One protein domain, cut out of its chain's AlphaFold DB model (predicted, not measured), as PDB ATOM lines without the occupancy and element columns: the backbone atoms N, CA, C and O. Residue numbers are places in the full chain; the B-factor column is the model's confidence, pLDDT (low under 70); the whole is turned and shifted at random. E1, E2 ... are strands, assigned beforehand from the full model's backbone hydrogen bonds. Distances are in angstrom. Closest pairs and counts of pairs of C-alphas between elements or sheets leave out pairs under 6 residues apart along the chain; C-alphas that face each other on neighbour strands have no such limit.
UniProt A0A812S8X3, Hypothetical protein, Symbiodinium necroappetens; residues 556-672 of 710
ATOM      1  N   LEU A 556     169.665 181.311 176.849       90.88
ATOM      2  CA  LEU A 556     169.720 182.715 176.454       90.88
ATOM      3  C   LEU A 556     168.334 183.348 176.410       90.88
ATOM      4  O   LEU A 556     168.145 184.463 176.890       90.88
ATOM      5  N   ALA A 557     167.372 182.655 175.801       92.19
ATOM      6  CA  ALA A 557     166.016 183.149 175.608       92.19
ATOM      7  C   ALA A 557     165.038 181.998 175.364       92.19
ATOM      8  O   ALA A 557     165.426 180.882 175.008       92.19
ATOM      9  N   THR A 558     163.751 182.300 175.476       93.00
ATOM     10  CA  THR A 558     162.664 181.403 175.084       93.00
ATOM     11  C   THR A 558     161.766 182.092 174.064       93.00
ATOM     12  O   THR A 558     161.773 183.314 173.950       93.00
ATOM     13  N   TRP A 559     160.983 181.332 173.308       92.38
ATOM     14  CA  TRP A 559     159.908 181.887 172.487       92.38
ATOM     15  C   TRP A 559     158.693 180.952 172.528       92.38
ATOM     16  O   TRP A 559     158.821 179.846 172.013       92.38
ATOM     17  N   PRO A 560     157.554 181.318 173.150       93.00
ATOM     18  CA  PRO A 560     157.256 182.603 173.790       93.00
ATOM     19  C   PRO A 560     158.309 183.038 174.815       93.00
ATOM     20  O   PRO A 560     158.902 182.201 175.499       93.00
ATOM     21  N   PHE A 561     158.598 184.342 174.854       92.00
ATOM     22  CA  PHE A 561     159.559 184.891 175.810       92.00
ATOM     23  C   PHE A 561     159.089 184.616 177.237       92.00
ATOM     24  O   PHE A 561     157.888 184.546 177.493       92.00
ATOM     25  N   GLN A 562     160.035 184.455 178.161       92.81
ATOM     26  CA  GLN A 562     159.731 184.278 179.577       92.81
ATOM     27  C   GLN A 562     158.841 185.435 180.055       92.81
ATOM     28  O   GLN A 562     159.250 186.595 179.991       92.81
ATOM     29  N   GLY A 563     157.631 185.112 180.515       91.94
ATOM     30  CA  GLY A 563     156.622 186.089 180.924       91.94
ATOM     31  C   GLY A 563     155.769 186.655 179.784       91.94
ATOM     32  O   GLY A 563     155.136 187.686 179.979       91.94
ATOM     33  N   ALA A 564     155.739 186.031 178.600       93.50
ATOM     34  CA  ALA A 564     154.854 186.442 177.506       93.50
ATOM     35  C   ALA A 564     153.385 186.416 177.943       93.50
ATOM     36  O   ALA A 564     152.952 185.474 178.601       93.50
ATOM     37  N   THR A 565     152.617 187.431 177.555       94.44
ATOM     38  CA  THR A 565     151.261 187.681 178.072       94.44
ATOM     39  C   THR A 565     150.159 187.497 177.027       94.44
ATOM     40  O   THR A 565     148.973 187.534 177.343       94.44
ATOM     41  N   ASP A 566     150.540 187.276 175.770       93.81
ATOM     42  CA  ASP A 566     149.659 187.337 174.608       93.81
ATOM     43  C   ASP A 566     149.585 186.018 173.821       93.81
ATOM     44  O   ASP A 566     149.263 186.017 172.627       93.81
ATOM     45  N   VAL A 567     149.889 184.882 174.457       94.31
ATOM     46  CA  VAL A 567     149.885 183.582 173.773       94.31
ATOM     47  C   VAL A 567     148.445 183.218 173.369       94.31
ATOM     48  O   VAL A 567     147.535 183.235 174.201       94.31
ATOM     49  N   PRO A 568     148.168 182.892 172.096       93.19
ATOM     50  CA  PRO A 568     146.815 182.566 171.674       93.19
ATOM     51  C   PRO A 568     146.430 181.151 172.156       93.19
ATOM     52  O   PRO A 568     147.192 180.203 171.941       93.19
ATOM     53  N   PRO A 569     145.232 180.951 172.741       91.25
ATOM     54  CA  PRO A 569     144.780 179.655 173.249       91.25
ATOM     55  C   PRO A 569     144.277 178.750 172.115       91.25
ATOM     56  O   PRO A 569     143.088 178.461 171.976       91.25
ATOM     57  N   ARG A 570     145.199 178.332 171.245       90.12
ATOM     58  CA  ARG A 570     144.921 177.539 170.041       90.12
ATOM     59  C   ARG A 570     145.890 176.365 169.890       90.12
ATOM     60  O   ARG A 570     146.809 176.180 170.678       90.12
ATOM     61  N   ALA A 571     145.621 175.525 168.896       88.38
ATOM     62  CA  ALA A 571     146.462 174.390 168.543       88.38
ATOM     63  C   ALA A 571     147.794 174.845 167.914       88.38
ATOM     64  O   ALA A 571     147.872 175.939 167.357       88.38
ATOM     65  N   ASN A 572     148.801 173.963 167.933       86.56
ATOM     66  CA  ASN A 572     150.102 174.138 167.266       86.56
ATOM     67  C   ASN A 572     150.975 175.282 167.807       86.56
ATOM     68  O   ASN A 572     151.771 175.844 167.059       86.56
ATOM     69  N   ILE A 573     150.846 175.604 169.095       92.25
ATOM     70  CA  ILE A 573     151.809 176.477 169.769       92.25
ATOM     71  C   ILE A 573     153.118 175.718 169.962       92.25
ATOM     72  O   ILE A 573     153.134 174.570 170.415       92.25
ATOM     73  N   GLU A 574     154.215 176.364 169.599       93.06
ATOM     74  CA  GLU A 574     155.568 175.844 169.696       93.06
ATOM     75  C   GLU A 574     156.379 176.725 170.652       93.06
ATOM     76  O   GLU A 574     156.382 177.949 170.534       93.06
ATOM     77  N   VAL A 575     157.058 176.087 171.606       94.88
ATOM     78  CA  VAL A 575     157.962 176.726 172.562       94.88
ATOM     79  C   VAL A 575     159.394 176.411 172.162       94.88
ATOM     80  O   VAL A 575     159.769 175.246 172.044       94.88
ATOM     81  N   PHE A 576     160.203 177.439 171.970       94.06
ATOM     82  CA  PHE A 576     161.605 177.339 171.594       94.06
ATOM     83  C   PHE A 576     162.475 177.780 172.759       94.06
ATOM     84  O   PHE A 576     162.139 178.733 173.460       94.06
ATOM     85  N   LEU A 577     163.589 177.089 172.957       94.69
ATOM     86  CA  LEU A 577     164.578 177.388 173.983       94.69
ATOM     87  C   LEU A 577     165.925 177.569 173.285       94.69
ATOM     88  O   LEU A 577     166.398 176.633 172.643       94.69
ATOM     89  N   TYR A 578     166.497 178.771 173.371       92.81
ATOM     90  CA  TYR A 578     167.743 179.165 172.710       92.81
ATOM     91  C   TYR A 578     168.900 179.107 173.700       92.81
ATOM     92  O   TYR A 578     168.789 179.658 174.793       92.81
ATOM     93  N   PHE A 579     170.017 178.504 173.305       91.75
ATOM     94  CA  PHE A 579     171.160 178.263 174.184       91.75
ATOM     95  C   PHE A 579     172.453 178.883 173.651       91.75
ATOM     96  O   PHE A 579     172.617 179.100 172.447       91.75
ATOM     97  N   ALA A 580     173.399 179.132 174.560       90.00
ATOM     98  CA  ALA A 580     174.728 179.651 174.233       90.00
ATOM     99  C   ALA A 580     175.500 178.733 173.266       90.00
ATOM    100  O   ALA A 580     176.173 179.210 172.348       90.00
ATOM    101  N   ALA A 581     175.325 177.416 173.399       88.06
ATOM    102  CA  ALA A 581     175.905 176.393 172.538       88.06
ATOM    103  C   ALA A 581     174.852 175.337 172.140       88.06
ATOM    104  O   ALA A 581     173.798 175.256 172.773       88.06
ATOM    105  N   PRO A 582     175.085 174.553 171.069       89.38
ATOM    106  CA  PRO A 582     174.163 173.502 170.642       89.38
ATOM    107  C   PRO A 582     173.900 172.450 171.732       89.38
ATOM    108  O   PRO A 582     174.833 171.864 172.272       89.38
ATOM    109  N   VAL A 583     172.624 172.164 171.988       92.19
ATOM    110  CA  VAL A 583     172.164 171.111 172.909       92.19
ATOM    111  C   VAL A 583     171.258 170.122 172.173       92.19
ATOM    112  O   VAL A 583     170.701 170.444 171.120       92.19
ATOM    113  N   GLU A 584     171.080 168.929 172.732       93.75
ATOM    114  CA  GLU A 584     170.189 167.894 172.198       93.75
ATOM    115  C   GLU A 584     169.321 167.236 173.280       93.75
ATOM    116  O   GLU A 584     169.633 167.287 174.471       93.75
ATOM    117  N   TRP A 585     168.211 166.621 172.863       96.19
ATOM    118  CA  TRP A 585     167.307 165.881 173.751       96.19
ATOM    119  C   TRP A 585     167.915 164.552 174.207       96.19
ATOM    120  O   TRP A 585     168.492 163.818 173.405       96.19
ATOM    121  N   THR A 586     167.718 164.199 175.479       94.38
ATOM    122  CA  THR A 586     168.131 162.896 176.032       94.38
ATOM    123  C   THR A 586     167.009 161.858 175.940       94.38
ATOM    124  O   THR A 586     165.871 162.175 175.606       94.38
ATOM    125  N   LEU A 587     167.283 160.596 176.290       91.69
ATOM    126  CA  LEU A 587     166.271 159.525 176.313       91.69
ATOM    127  C   LEU A 587     165.615 159.295 177.688       91.69
ATOM    128  O   LEU A 587     164.772 158.407 177.811       91.69
ATOM    129  N   VAL A 588     166.007 160.045 178.725       87.12
ATOM    130  CA  VAL A 588     165.646 159.764 180.132       87.12
ATOM    131  C   VAL A 588     164.941 160.921 180.855       87.12
ATOM    132  O   VAL A 588     164.617 160.784 182.033       87.12
ATOM    133  N   GLY A 589     164.667 162.035 180.175       91.88
ATOM    134  CA  GLY A 589     163.975 163.200 180.729       91.88
ATOM    135  C   GLY A 589     162.478 163.257 180.417       91.88
ATOM    136  O   GLY A 589     161.908 162.391 179.744       91.88
ATOM    137  N   GLN A 590     161.826 164.320 180.896       95.12
ATOM    138  CA  GLN A 590     160.421 164.619 180.611       95.12
ATOM    139  C   GLN A 590     160.188 166.125 180.481       95.12
ATOM    140  O   GLN A 590     160.771 166.933 181.205       95.12
ATOM    141  N   VAL A 591     159.265 166.483 179.590       96.81
ATOM    142  CA  VAL A 591     158.723 167.832 179.436       96.81
ATOM    143  C   VAL A 591     157.289 167.847 179.945       96.81
ATOM    144  O   VAL A 591     156.466 167.047 179.511       96.81
ATOM    145  N   ARG A 592     156.961 168.759 180.855       95.00
ATOM    146  CA  ARG A 592     155.638 168.874 181.474       95.00
ATOM    147  C   ARG A 592     155.061 170.249 181.194       95.00
ATOM    148  O   ARG A 592     155.709 171.251 181.473       95.00
ATOM    149  N   LEU A 593     153.840 170.308 180.678       95.25
ATOM    150  CA  LEU A 593     153.077 171.553 180.635       95.25
ATOM    151  C   LEU A 593     152.129 171.561 181.826       95.25
ATOM    152  O   LEU A 593     151.311 170.651 181.978       95.25
ATOM    153  N   ARG A 594     152.226 172.590 182.655       94.62
ATOM    154  CA  ARG A 594     151.392 172.775 183.838       94.62
ATOM    155  C   ARG A 594     150.628 174.091 183.718       94.62
ATOM    156  O   ARG A 594     151.188 175.056 183.207       94.62
ATOM    157  N   ASN A 595     149.380 174.134 184.169       92.38
ATOM    158  CA  ASN A 595     148.706 175.399 184.468       92.38
ATOM    159  C   ASN A 595     148.776 175.673 185.986       92.38
ATOM    160  O   ASN A 595     149.531 175.027 186.720       92.38
ATOM    161  N   GLU A 596     148.002 176.628 186.490       84.00
ATOM    162  CA  GLU A 596     148.013 176.958 187.921       84.00
ATOM    163  C   GLU A 596     147.586 175.769 188.809       84.00
ATOM    164  O   GLU A 596     148.153 175.560 189.888       84.00
ATOM    165  N   THR A 597     146.656 174.932 188.334       83.56
ATOM    166  CA  THR A 597     146.021 173.875 189.136       83.56
ATOM    167  C   THR A 597     146.589 172.475 188.904       83.56
ATOM    168  O   THR A 597     146.739 171.734 189.870       83.56
ATOM    169  N   ASP A 598     146.960 172.114 187.673       87.88
ATOM    170  CA  ASP A 598     147.250 170.738 187.259       87.88
ATOM    171  C   ASP A 598     148.364 170.627 186.203       87.88
ATOM    172  O   ASP A 598     148.687 171.560 185.462       87.88
ATOM    173  N   VAL A 599     148.947 169.427 186.097       87.56
ATOM    174  CA  VAL A 599     149.794 169.047 184.957       87.56
ATOM    175  C   VAL A 599     148.884 168.650 183.798       87.56
ATOM    176  O   VAL A 599     148.172 167.652 183.866       87.56
ATOM    177  N   MET A 600     148.928 169.432 182.725       88.88
ATOM    178  CA  MET A 600     148.073 169.271 181.550       88.88
ATOM    179  C   MET A 600     148.562 168.149 180.638       88.88
ATOM    180  O   MET A 600     147.759 167.425 180.055       88.88
ATOM    181  N   THR A 601     149.881 168.022 180.481       91.69
ATOM    182  CA  THR A 601     150.499 166.974 179.664       91.69
ATOM    183  C   THR A 601     151.945 166.731 180.076       91.69
ATOM    184  O   THR A 601     152.623 167.637 180.566       91.69
ATOM    185  N   THR A 602     152.417 165.517 179.805       94.12
ATOM    186  CA  THR A 602     153.806 165.088 179.977       94.12
ATOM    187  C   THR A 602     154.274 164.436 178.681       94.12
ATOM    188  O   THR A 602     153.604 163.540 178.176       94.12
ATOM    189  N   ILE A 603     155.411 164.884 178.154       94.75
ATOM    190  CA  ILE A 603     156.061 164.363 176.950       94.75
ATOM    191  C   ILE A 603     157.412 163.788 177.394       94.75
ATOM    192  O   ILE A 603     158.296 164.556 177.782       94.75
ATOM    193  N   PRO A 604     157.599 162.462 177.408       95.50
ATOM    194  CA  PRO A 604     158.902 161.881 177.687       95.50
ATOM    195  C   PRO A 604     159.887 162.250 176.576       95.50
ATOM    196  O   PRO A 604     159.547 162.229 175.394       95.50
ATOM    197  N   THR A 605     161.131 162.572 176.936       95.88
ATOM    198  CA  THR A 605     162.130 163.000 175.942       95.88
ATOM    199  C   THR A 605     162.521 161.880 174.978       95.88
ATOM    200  O   THR A 605     162.992 162.152 173.879       95.88
ATOM    201  N   SER A 606     162.218 160.622 175.321       93.06
ATOM    202  CA  SER A 606     162.320 159.465 174.428       93.06
ATOM    203  C   SER A 606     161.410 159.526 173.191       93.06
ATOM    204  O   SER A 606     161.606 158.735 172.270       93.06
ATOM    205  N   GLU A 607     160.447 160.454 173.126       92.00
ATOM    206  CA  GLU A 607     159.668 160.731 171.909       92.00
ATOM    207  C   GLU A 607     160.450 161.515 170.843       92.00
ATOM    208  O   GLU A 607     160.010 161.589 169.692       92.00
ATOM    209  N   TYR A 608     161.607 162.092 171.184       94.00
ATOM    210  CA  TYR A 608     162.476 162.733 170.201       94.00
ATOM    211  C   TYR A 608     163.075 161.698 169.240       94.00
ATOM    212  O   TYR A 608     163.706 160.723 169.650       94.00
ATOM    213  N   VAL A 609     162.920 161.944 167.935       91.12
ATOM    214  CA  VAL A 609     163.528 161.134 166.875       91.12
ATOM    215  C   VAL A 609     164.351 162.049 165.963       91.12
ATOM    216  O   VAL A 609     163.763 162.857 165.241       91.12
ATOM    217  N   PRO A 610     165.692 161.916 165.933       88.75
ATOM    218  CA  PRO A 610     166.551 162.769 165.118       88.75
ATOM    219  C   PRO A 610     166.130 162.813 163.644       88.75
ATOM    220  O   PRO A 610     165.924 161.779 163.003       88.75
ATOM    221  N   GLY A 611     166.005 164.025 163.098       84.25
ATOM    222  CA  GLY A 611     165.663 164.259 161.692       84.25
ATOM    223  C   GLY A 611     164.203 163.978 161.317       84.25
ATOM    224  O   GLY A 611     163.870 164.031 160.131       84.25
ATOM    225  N   ARG A 612     163.321 163.683 162.285       87.06
ATOM    226  CA  ARG A 612     161.877 163.551 162.055       87.06
ATOM    227  C   ARG A 612     161.108 164.612 162.843       87.06
ATOM    228  O   ARG A 612     161.293 164.692 164.052       87.06
ATOM    229  N   PRO A 613     160.192 165.363 162.203       83.19
ATOM    230  CA  PRO A 613     159.355 166.320 162.913       83.19
ATOM    231  C   PRO A 613     158.521 165.612 163.982       83.19
ATOM    232  O   PRO A 613     157.792 164.663 163.678       83.19
ATOM    233  N   GLY A 614     158.601 166.099 165.214       88.19
ATOM    234  CA  GLY A 614     157.903 165.533 166.360       88.19
ATOM    235  C   GLY A 614     157.431 166.597 167.352       88.19
ATOM    236  O   GLY A 614     157.532 167.799 167.074       88.19
ATOM    237  N   PRO A 615     156.892 166.169 168.508       90.62
ATOM    238  CA  PRO A 615     156.594 167.067 169.622       90.62
ATOM    239  C   PRO A 615     157.865 167.700 170.197       90.62
ATOM    240  O   PRO A 615     157.809 168.809 170.713       90.62
ATOM    241  N   LEU A 616     159.007 167.028 170.056       95.31
ATOM    242  CA  LEU A 616     160.331 167.516 170.417       95.31
ATOM    243  C   LEU A 616     161.193 167.567 169.158       95.31
ATOM    244  O   LEU A 616     161.141 166.645 168.342       95.31
ATOM    245  N   ASP A 617     161.967 168.634 168.991       93.94
ATOM    246  CA  ASP A 617     162.869 168.792 167.848       93.94
ATOM    247  C   ASP A 617     164.115 169.603 168.226       93.94
ATOM    248  O   ASP A 617     164.100 170.346 169.216       93.94
ATOM    249  N   VAL A 618     165.183 169.476 167.439       93.06
ATOM    250  CA  VAL A 618     166.418 170.262 167.582       93.06
ATOM    251  C   VAL A 618     166.578 171.140 166.348       93.06
ATOM    252  O   VAL A 618     166.360 170.708 165.219       93.06
ATOM    253  N   LEU A 619     166.978 172.389 166.559       89.81
ATOM    254  CA  LEU A 619     167.196 173.394 165.523       89.81
ATOM    255  C   LEU A 619     168.656 173.856 165.589       89.81
ATOM    256  O   LEU A 619     168.947 174.916 166.156       89.81
ATOM    257  N   PRO A 620     169.597 173.084 165.009       83.94
ATOM    258  CA  PRO A 620     171.027 173.342 165.153       83.94
ATOM    259  C   PRO A 620     171.430 174.724 164.636       83.94
ATOM    260  O   PRO A 620     172.227 175.410 165.272       83.94
ATOM    261  N   GLN A 621     170.825 175.180 163.531       83.56
ATOM    262  CA  GLN A 621     171.107 176.498 162.953       83.56
ATOM    263  C   GLN A 621     170.733 177.677 163.867       83.56
ATOM    264  O   GLN A 621     171.232 178.780 163.669       83.56
ATOM    265  N   HIS A 622     169.866 177.452 164.857       85.38
ATOM    266  CA  HIS A 622     169.436 178.465 165.821       85.38
ATOM    267  C   HIS A 622     169.995 178.221 167.228       85.38
ATOM    268  O   HIS A 622     169.663 178.983 168.130       85.38
ATOM    269  N   ARG A 623     170.813 177.169 167.425       89.56
ATOM    270  CA  ARG A 623     171.230 176.675 168.752       89.56
ATOM    271  C   ARG A 623     170.035 176.547 169.703       89.56
ATOM    272  O   ARG A 623     170.079 176.994 170.845       89.56
ATOM    273  N   ALA A 624     168.943 175.984 169.193       92.38
ATOM    274  CA  ALA A 624     167.687 175.917 169.917       92.38
ATOM    275  C   ALA A 624     167.095 174.512 169.896       92.38
ATOM    276  O   ALA A 624     167.318 173.740 168.964       92.38
ATOM    277  N   VAL A 625     166.278 174.212 170.899       94.50
ATOM    278  CA  VAL A 625     165.357 173.070 170.872       94.50
ATOM    279  C   VAL A 625     163.930 173.573 170.882       94.50
ATOM    280  O   VAL A 625     163.648 174.690 171.320       94.50
ATOM    281  N   LYS A 626     163.023 172.739 170.389       93.62
ATOM    282  CA  LYS A 626     161.609 173.057 170.267       93.62
ATOM    283  C   LYS A 626     160.756 172.020 170.976       93.62
ATOM    284  O   LYS A 626     160.984 170.824 170.819       93.62
ATOM    285  N   VAL A 627     159.720 172.500 171.650       95.44
ATOM    286  CA  VAL A 627     158.603 171.720 172.172       95.44
ATOM    287  C   VAL A 627     157.322 172.193 171.495       95.44
ATOM    288  O   VAL A 627     156.860 173.307 171.726       95.44
ATOM    289  N   ARG A 628     156.711 171.352 170.663       93.06
ATOM    290  CA  ARG A 628     155.364 171.587 170.140       93.06
ATOM    291  C   ARG A 628     154.349 171.092 171.161       93.06
ATOM    292  O   ARG A 628     154.339 169.910 171.507       93.06
ATOM    293  N   LEU A 629     153.476 171.988 171.615       91.62
ATOM    294  CA  LEU A 629     152.448 171.638 172.586       91.62
ATOM    295  C   LEU A 629     151.447 170.638 171.963       91.62
ATOM    296  O   LEU A 629     150.966 170.871 170.847       91.62
ATOM    297  N   PRO A 630     151.119 169.528 172.653       85.69
ATOM    298  CA  PRO A 630     150.195 168.519 172.150       85.69
ATOM    299  C   PRO A 630     148.796 169.084 171.908       85.69
ATOM    300  O   PRO A 630     148.336 169.996 172.593       85.69
ATOM    301  N   THR A 631     148.087 168.491 170.949       84.56
ATOM    302  CA  THR A 631     146.701 168.848 170.607       84.56
ATOM    303  C   THR A 631     145.822 167.596 170.602       84.56
ATOM    304  O   THR A 631     145.490 167.062 169.538       84.56
ATOM    305  N   PRO A 632     145.462 167.058 171.786       81.00
ATOM    306  CA  PRO A 632     144.664 165.840 171.884       81.00
ATOM    307  C   PRO A 632     143.344 165.982 171.117       81.00
ATOM    308  O   PRO A 632     142.567 166.906 171.352       81.00
ATOM    309  N   GLY A 633     143.104 165.086 170.156       78.56
ATOM    310  CA  GLY A 633     141.911 165.136 169.301       78.56
ATOM    311  C   GLY A 633     141.811 166.382 168.408       78.56
ATOM    312  O   GLY A 633     140.725 166.682 167.926       78.56
ATOM    313  N   GLY A 634     142.911 167.118 168.204       78.69
ATOM    314  CA  GLY A 634     142.942 168.365 167.433       78.69
ATOM    315  C   GLY A 634     142.479 169.608 168.204       78.69
ATOM    316  O   GLY A 634     142.415 170.688 167.618       78.69
ATOM    317  N   PHE A 635     142.175 169.488 169.501       79.06
ATOM    318  CA  PHE A 635     141.720 170.607 170.327       79.06
ATOM    319  C   PHE A 635     142.880 171.280 171.084       79.06
ATOM    320  O   PHE A 635     143.826 170.602 171.494       79.06
ATOM    321  N   PRO A 636     142.823 172.609 171.296       84.00
ATOM    322  CA  PRO A 636     143.821 173.319 172.087       84.00
ATOM    323  C   PRO A 636     143.735 172.956 173.571       84.00
ATOM    324  O   PRO A 636     142.656 172.974 174.164       84.00
ATOM    325  N   MET A 637     144.887 172.665 174.184       87.75
ATOM    326  CA  MET A 637     144.984 172.474 175.640       87.75
ATOM    327  C   MET A 637     145.020 173.807 176.397       87.75
ATOM    328  O   MET A 637     144.627 173.871 177.560       87.75
ATOM    329  N   LEU A 638     145.486 174.860 175.725       92.50
ATOM    330  CA  LEU A 638     145.555 176.210 176.261       92.50
ATOM    331  C   LEU A 638     144.155 176.827 176.358       92.50
ATOM    332  O   LEU A 638     143.333 176.687 175.450       92.50
ATOM    333  N   ARG A 639     143.885 177.513 177.467       91.69
ATOM    334  CA  ARG A 639     142.611 178.167 177.777       91.69
ATOM    335  C   ARG A 639     142.810 179.670 177.919       91.69
ATOM    336  O   ARG A 639     143.878 180.124 178.314       91.69
ATOM    337  N   LEU A 640     141.755 180.415 177.599       92.88
ATOM    338  CA  LEU A 640     141.713 181.875 177.698       92.88
ATOM    339  C   LEU A 640     142.102 182.333 179.109       92.88
ATOM    340  O   LEU A 640     141.622 181.760 180.088       92.88
ATOM    341  N   GLY A 641     142.975 183.337 179.197       92.44
ATOM    342  CA  GLY A 641     143.376 183.991 180.444       92.44
ATOM    343  C   GLY A 641     144.234 183.177 181.411       92.44
ATOM    344  O   GLY A 641     144.625 183.707 182.447       92.44
ATOM    345  N   GLN A 642     144.530 181.906 181.119       94.25
ATOM    346  CA  GLN A 642     145.305 181.059 182.026       94.25
ATOM    347  C   GLN A 642     146.815 181.225 181.840       94.25
ATOM    348  O   GLN A 642     147.312 181.368 180.719       94.25
ATOM    349  N   SER A 643     147.532 181.126 182.958       95.56
ATOM    350  CA  SER A 643     148.991 181.046 183.010       95.56
ATOM    351  C   SER A 643     149.459 179.595 182.888       95.56
ATOM    352  O   SER A 643     148.856 178.679 183.458       95.56
ATOM    353  N   TYR A 644     150.558 179.391 182.168       95.94
ATOM    354  CA  TYR A 644     151.171 178.091 181.946       95.94
ATOM    355  C   TYR A 644     152.671 178.133 182.225       95.94
ATOM    356  O   TYR A 644     153.357 179.106 181.913       95.94
ATOM    357  N   THR A 645     153.181 177.024 182.755       96.81
ATOM    358  CA  THR A 645     154.609 176.772 182.930       96.81
ATOM    359  C   THR A 645     154.988 175.502 182.177       96.81
ATOM    360  O   THR A 645     154.483 174.415 182.478       96.81
ATOM    361  N   LEU A 646     155.893 175.620 181.208       96.81
ATOM    362  CA  LEU A 646     156.584 174.486 180.605       96.81
ATOM    363  C   LEU A 646     157.798 174.140 181.468       96.81
ATOM    364  O   LEU A 646     158.638 174.997 181.724       96.81
ATOM    365  N   ILE A 647     157.893 172.896 181.915       96.69
ATOM    366  CA  ILE A 647     158.948 172.409 182.803       96.69
ATOM    367  C   ILE A 647     159.699 171.297 182.078       96.69
ATOM    368  O   ILE A 647     159.107 170.268 181.758       96.69
ATOM    369  N   LEU A 648     160.989 171.493 181.830       97.19
ATOM    370  CA  LEU A 648     161.903 170.427 181.430       97.19
ATOM    371  C   LEU A 648     162.592 169.940 182.703       97.19
ATOM    372  O   LEU A 648     163.211 170.737 183.408       97.19
ATOM    373  N   ASP A 649     162.477 168.652 183.009       95.88
ATOM    374  CA  ASP A 649     163.118 168.084 184.196       95.88
ATOM    375  C   ASP A 649     164.642 168.041 184.022       95.88
ATOM    376  O   ASP A 649     165.151 168.038 182.897       95.88
ATOM    377  N   SER A 650     165.385 167.998 185.130       95.00
ATOM    378  CA  SER A 650     166.846 167.872 185.087       95.00
ATOM    379  C   SER A 650     167.270 166.665 184.244       95.00
ATOM    380  O   SER A 650     166.723 165.574 184.416       95.00
ATOM    381  N   GLY A 651     168.246 166.853 183.357       94.19
ATOM    382  CA  GLY A 651     168.724 165.830 182.430       94.19
ATOM    383  C   GLY A 651     167.859 165.635 181.184       94.19
ATOM    384  O   GLY A 651     168.084 164.677 180.449       94.19
ATOM    385  N   SER A 652     166.880 166.507 180.915       96.50
ATOM    386  CA  SER A 652     166.084 166.450 179.676       96.50
ATOM    387  C   SER A 652     166.871 166.859 178.431       96.50
ATOM    388  O   SER A 652     166.552 166.403 177.330       96.50
ATOM    389  N   LEU A 653     167.900 167.690 178.601       96.31
ATOM    390  CA  LEU A 653     168.817 168.106 177.546       96.31
ATOM    391  C   LEU A 653     170.260 167.783 177.940       96.31
ATOM    392  O   LEU A 653     170.597 167.780 179.127       96.31
ATOM    393  N   GLN A 654     171.106 167.561 176.938       93.56
ATOM    394  CA  GLN A 654     172.551 167.439 177.102       93.56
ATOM    395  C   GLN A 654     173.305 168.340 176.121       93.56
ATOM    396  O   GLN A 654     172.829 168.621 175.020       93.56
ATOM    397  N   ASP A 655     174.485 168.785 176.532       91.00
ATOM    398  CA  ASP A 655     175.444 169.457 175.661       91.00
ATOM    399  C   ASP A 655     176.043 168.474 174.643       91.00
ATOM    400  O   ASP A 655     176.528 167.406 175.021       91.00
ATOM    401  N   ILE A 656     176.068 168.861 173.364       86.50
ATOM    402  CA  ILE A 656     176.659 168.057 172.283       86.50
ATOM    403  C   ILE A 656     178.196 168.001 172.406       86.50
ATOM    404  O   ILE A 656     178.812 167.033 171.960       86.50
ATOM    405  N   GLY A 657     178.831 169.020 172.995       79.81
ATOM    406  CA  GLY A 657     180.289 169.105 173.113       79.81
ATOM    407  C   GLY A 657     180.869 168.279 174.264       79.81
ATOM    408  O   GLY A 657     181.779 167.476 174.053       79.81
ATOM    409  N   MET A 658     180.365 168.494 175.480       80.38
ATOM    410  CA  MET A 658     180.929 167.943 176.720       80.38
ATOM    411  C   MET A 658     180.025 166.920 177.424       80.38
ATOM    412  O   MET A 658     180.455 166.314 178.404       80.38
ATOM    413  N   GLY A 659     178.789 166.701 176.957       87.50
ATOM    414  CA  GLY A 659     177.852 165.743 177.560       87.50
ATOM    415  C   GLY A 659     177.288 166.168 178.922       87.50
ATOM    416  O   GLY A 659     176.693 165.350 179.625       87.50
ATOM    417  N   ASN A 660     177.474 167.432 179.308       91.56
ATOM    418  CA  ASN A 660     176.885 167.991 180.521       91.56
ATOM    419  C   ASN A 660     175.355 167.966 180.416       91.56
ATOM    420  O   ASN A 660     174.801 168.223 179.350       91.56
ATOM    421  N   MET A 661     174.677 167.659 181.519       94.06
ATOM    422  CA  MET A 661     173.218 167.527 181.580       94.06
ATOM    423  C   MET A 661     172.572 168.822 182.067       94.06
ATOM    424  O   MET A 661     173.120 169.495 182.940       94.06
ATOM    425  N   SER A 662     171.392 169.150 181.544       94.69
ATOM    426  CA  SER A 662     170.659 170.346 181.963       94.69
ATOM    427  C   SER A 662     170.165 170.243 183.404       94.69
ATOM    428  O   SER A 662     169.705 169.188 183.849       94.69
ATOM    429  N   GLU A 663     170.133 171.366 184.116       94.94
ATOM    430  CA  GLU A 663     169.237 171.498 185.265       94.94
ATOM    431  C   GLU A 663     167.767 171.577 184.806       94.94
ATOM    432  O   GLU A 663     167.455 171.485 183.613       94.94
ATOM    433  N   ALA A 664     166.839 171.697 185.760       95.38
ATOM    434  CA  ALA A 664     165.430 171.871 185.437       95.38
ATOM    435  C   ALA A 664     165.174 173.275 184.866       95.38
ATOM    436  O   ALA A 664     165.472 174.277 185.517       95.38
ATOM    437  N   ILE A 665     164.564 173.348 183.684       96.81
ATOM    438  CA  ILE A 665     164.265 174.609 182.994       96.81
ATOM    439  C   ILE A 665     162.766 174.885 183.082       96.81
ATOM    440  O   ILE A 665     161.951 173.978 182.906       96.81
ATOM    441  N   ARG A 666     162.394 176.140 183.352       95.62
ATOM    442  CA  ARG A 666     160.997 176.585 183.435       95.62
ATOM    443  C   ARG A 666     160.758 177.734 182.468       95.62
ATOM    444  O   ARG A 666     161.528 178.687 182.471       95.62
ATOM    445  N   VAL A 667     159.689 177.634 181.681       95.62
ATOM    446  CA  VAL A 667     159.236 178.688 180.765       95.62
ATOM    447  C   VAL A 667     157.812 179.078 181.119       95.62
ATOM    448  O   VAL A 667     156.933 178.219 181.104       95.62
ATOM    449  N   GLU A 668     157.575 180.347 181.433       95.31
ATOM    450  CA  GLU A 668     156.259 180.850 181.844       95.31
ATOM    451  C   GLU A 668     155.649 181.759 180.780       95.31
ATOM    452  O   GLU A 668     156.334 182.616 180.221       95.31
ATOM    453  N   PHE A 669     154.356 181.580 180.515       95.12
ATOM    454  CA  PHE A 669     153.577 182.441 179.629       95.12
ATOM    455  C   PHE A 669     152.091 182.428 180.011       95.12
ATOM    456  O   PHE A 669     151.590 181.459 180.585       95.12
ATOM    457  N   LYS A 670     151.364 183.489 179.661       95.38
ATOM    458  CA  LYS A 670     149.922 183.648 179.864       95.38
ATOM    459  C   LYS A 670     149.206 183.708 178.517       95.38
ATOM    460  O   LYS A 670     149.714 184.266 177.542       95.38
ATOM    461  N   CYS A 671     148.034 183.082 178.463       94.81
ATOM    462  CA  CYS A 671     147.172 183.140 177.293       94.81
ATOM    463  C   CYS A 671     146.273 184.379 177.306       94.81
ATOM    464  O   CYS A 671     145.815 184.799 178.368       94.81
ATOM    465  N   LEU A 672     145.936 184.890 176.118       94.31
ATOM    466  CA  LEU A 672     144.989 186.000 175.955       94.31
ATOM    467  C   LEU A 672     143.659 185.733 176.674       94.31
ATOM    468  O   LEU A 672     143.114 184.631 176.582       94.31
TER     469      LEU A 672
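Overview. This is residues 556 to 672 of the 710 residues of the protein "Hypothetical protein" of Symbiodinium necroappetens (UniProt A0A812S8X3). Two sheets of strands lie face to face as a sandwich, a twisted sheet of five strands and a sheet of four, with their strands crossed at 51 degrees. A small two-strand ribbon, E4 and E10, sits at one end of the long axis, and the unnamed stretch 629 to 642 loops out at the other. The printed part has 117 residues, with no named helix and eleven named strands, E1 to E11 in chain order; the class is all strand, though under half of the residues, 54, are in named elements. The larger sheet runs E2, E11, E9, E5, E6 and is mixed; the smaller, E1, E3, E8, E7, and the ribbon are antiparallel. The whole is compact, with a radius of gyration of the C-alphas of 13.6 A and spans of 41 by 28 by 25 A.

Arrangement. In the five-strand sheet, E11, residues 665 to 671, is antiparallel to E9, residues 643 to 648, with N 667 and O 646 2.8 A apart. E9 is antiparallel to E5, residues 590 to 595, with N 647 and O 592 at 2.8 A. E5 forms a hairpin with the edge strand E6, residues 599 to 604, with N 603 and O 591 at 2.8 A. The other edge strand, E2, residues 564 to 567, is parallel to E11, at 55 degrees between directions, with N 670 and O 564 at 2.8 A. In the four-strand sheet, E3, residues 574 to 579, is antiparallel to E1, residues 556 to 559, with N 559 and O 576 at 2.8 A. E3 is also antiparallel to E8, residues 624 to 628, with N 577 and O 625 at 2.9 A. E8 and E7, residues 616 to 619, form a hairpin, with N 626 and O 617 at 2.9 A. The parts of the two sheets that face each other are 10.1 A centre to centre, their best planes 22 degrees apart. E4, residues 583 to 585, is antiparallel to E10, residues 653 to 655, with N 584 and O 654 at 2.9 A. The closest C-alphas of E4 and E7, Glu 584 and Val 618, are 6.4 A apart.

Along the chain. E1 begins at C-alpha 556, (169.720, 182.715, 176.454). E11 is the longest strand, 19.9 A, and ends at C-alpha 671, (147.172, 183.140, 177.293). E9 measures 16.8 A, E3 and E5 16.4 A each.

Size, cuts and confidence. The farthest C-alphas, Leu 640 and Met 658, are 41.6 A apart. The printed part has no cut. The links E6 to E7 and E8 to E9 are long. The mean pLDDT of the printed part is 91.5, and no printed residue is under 70.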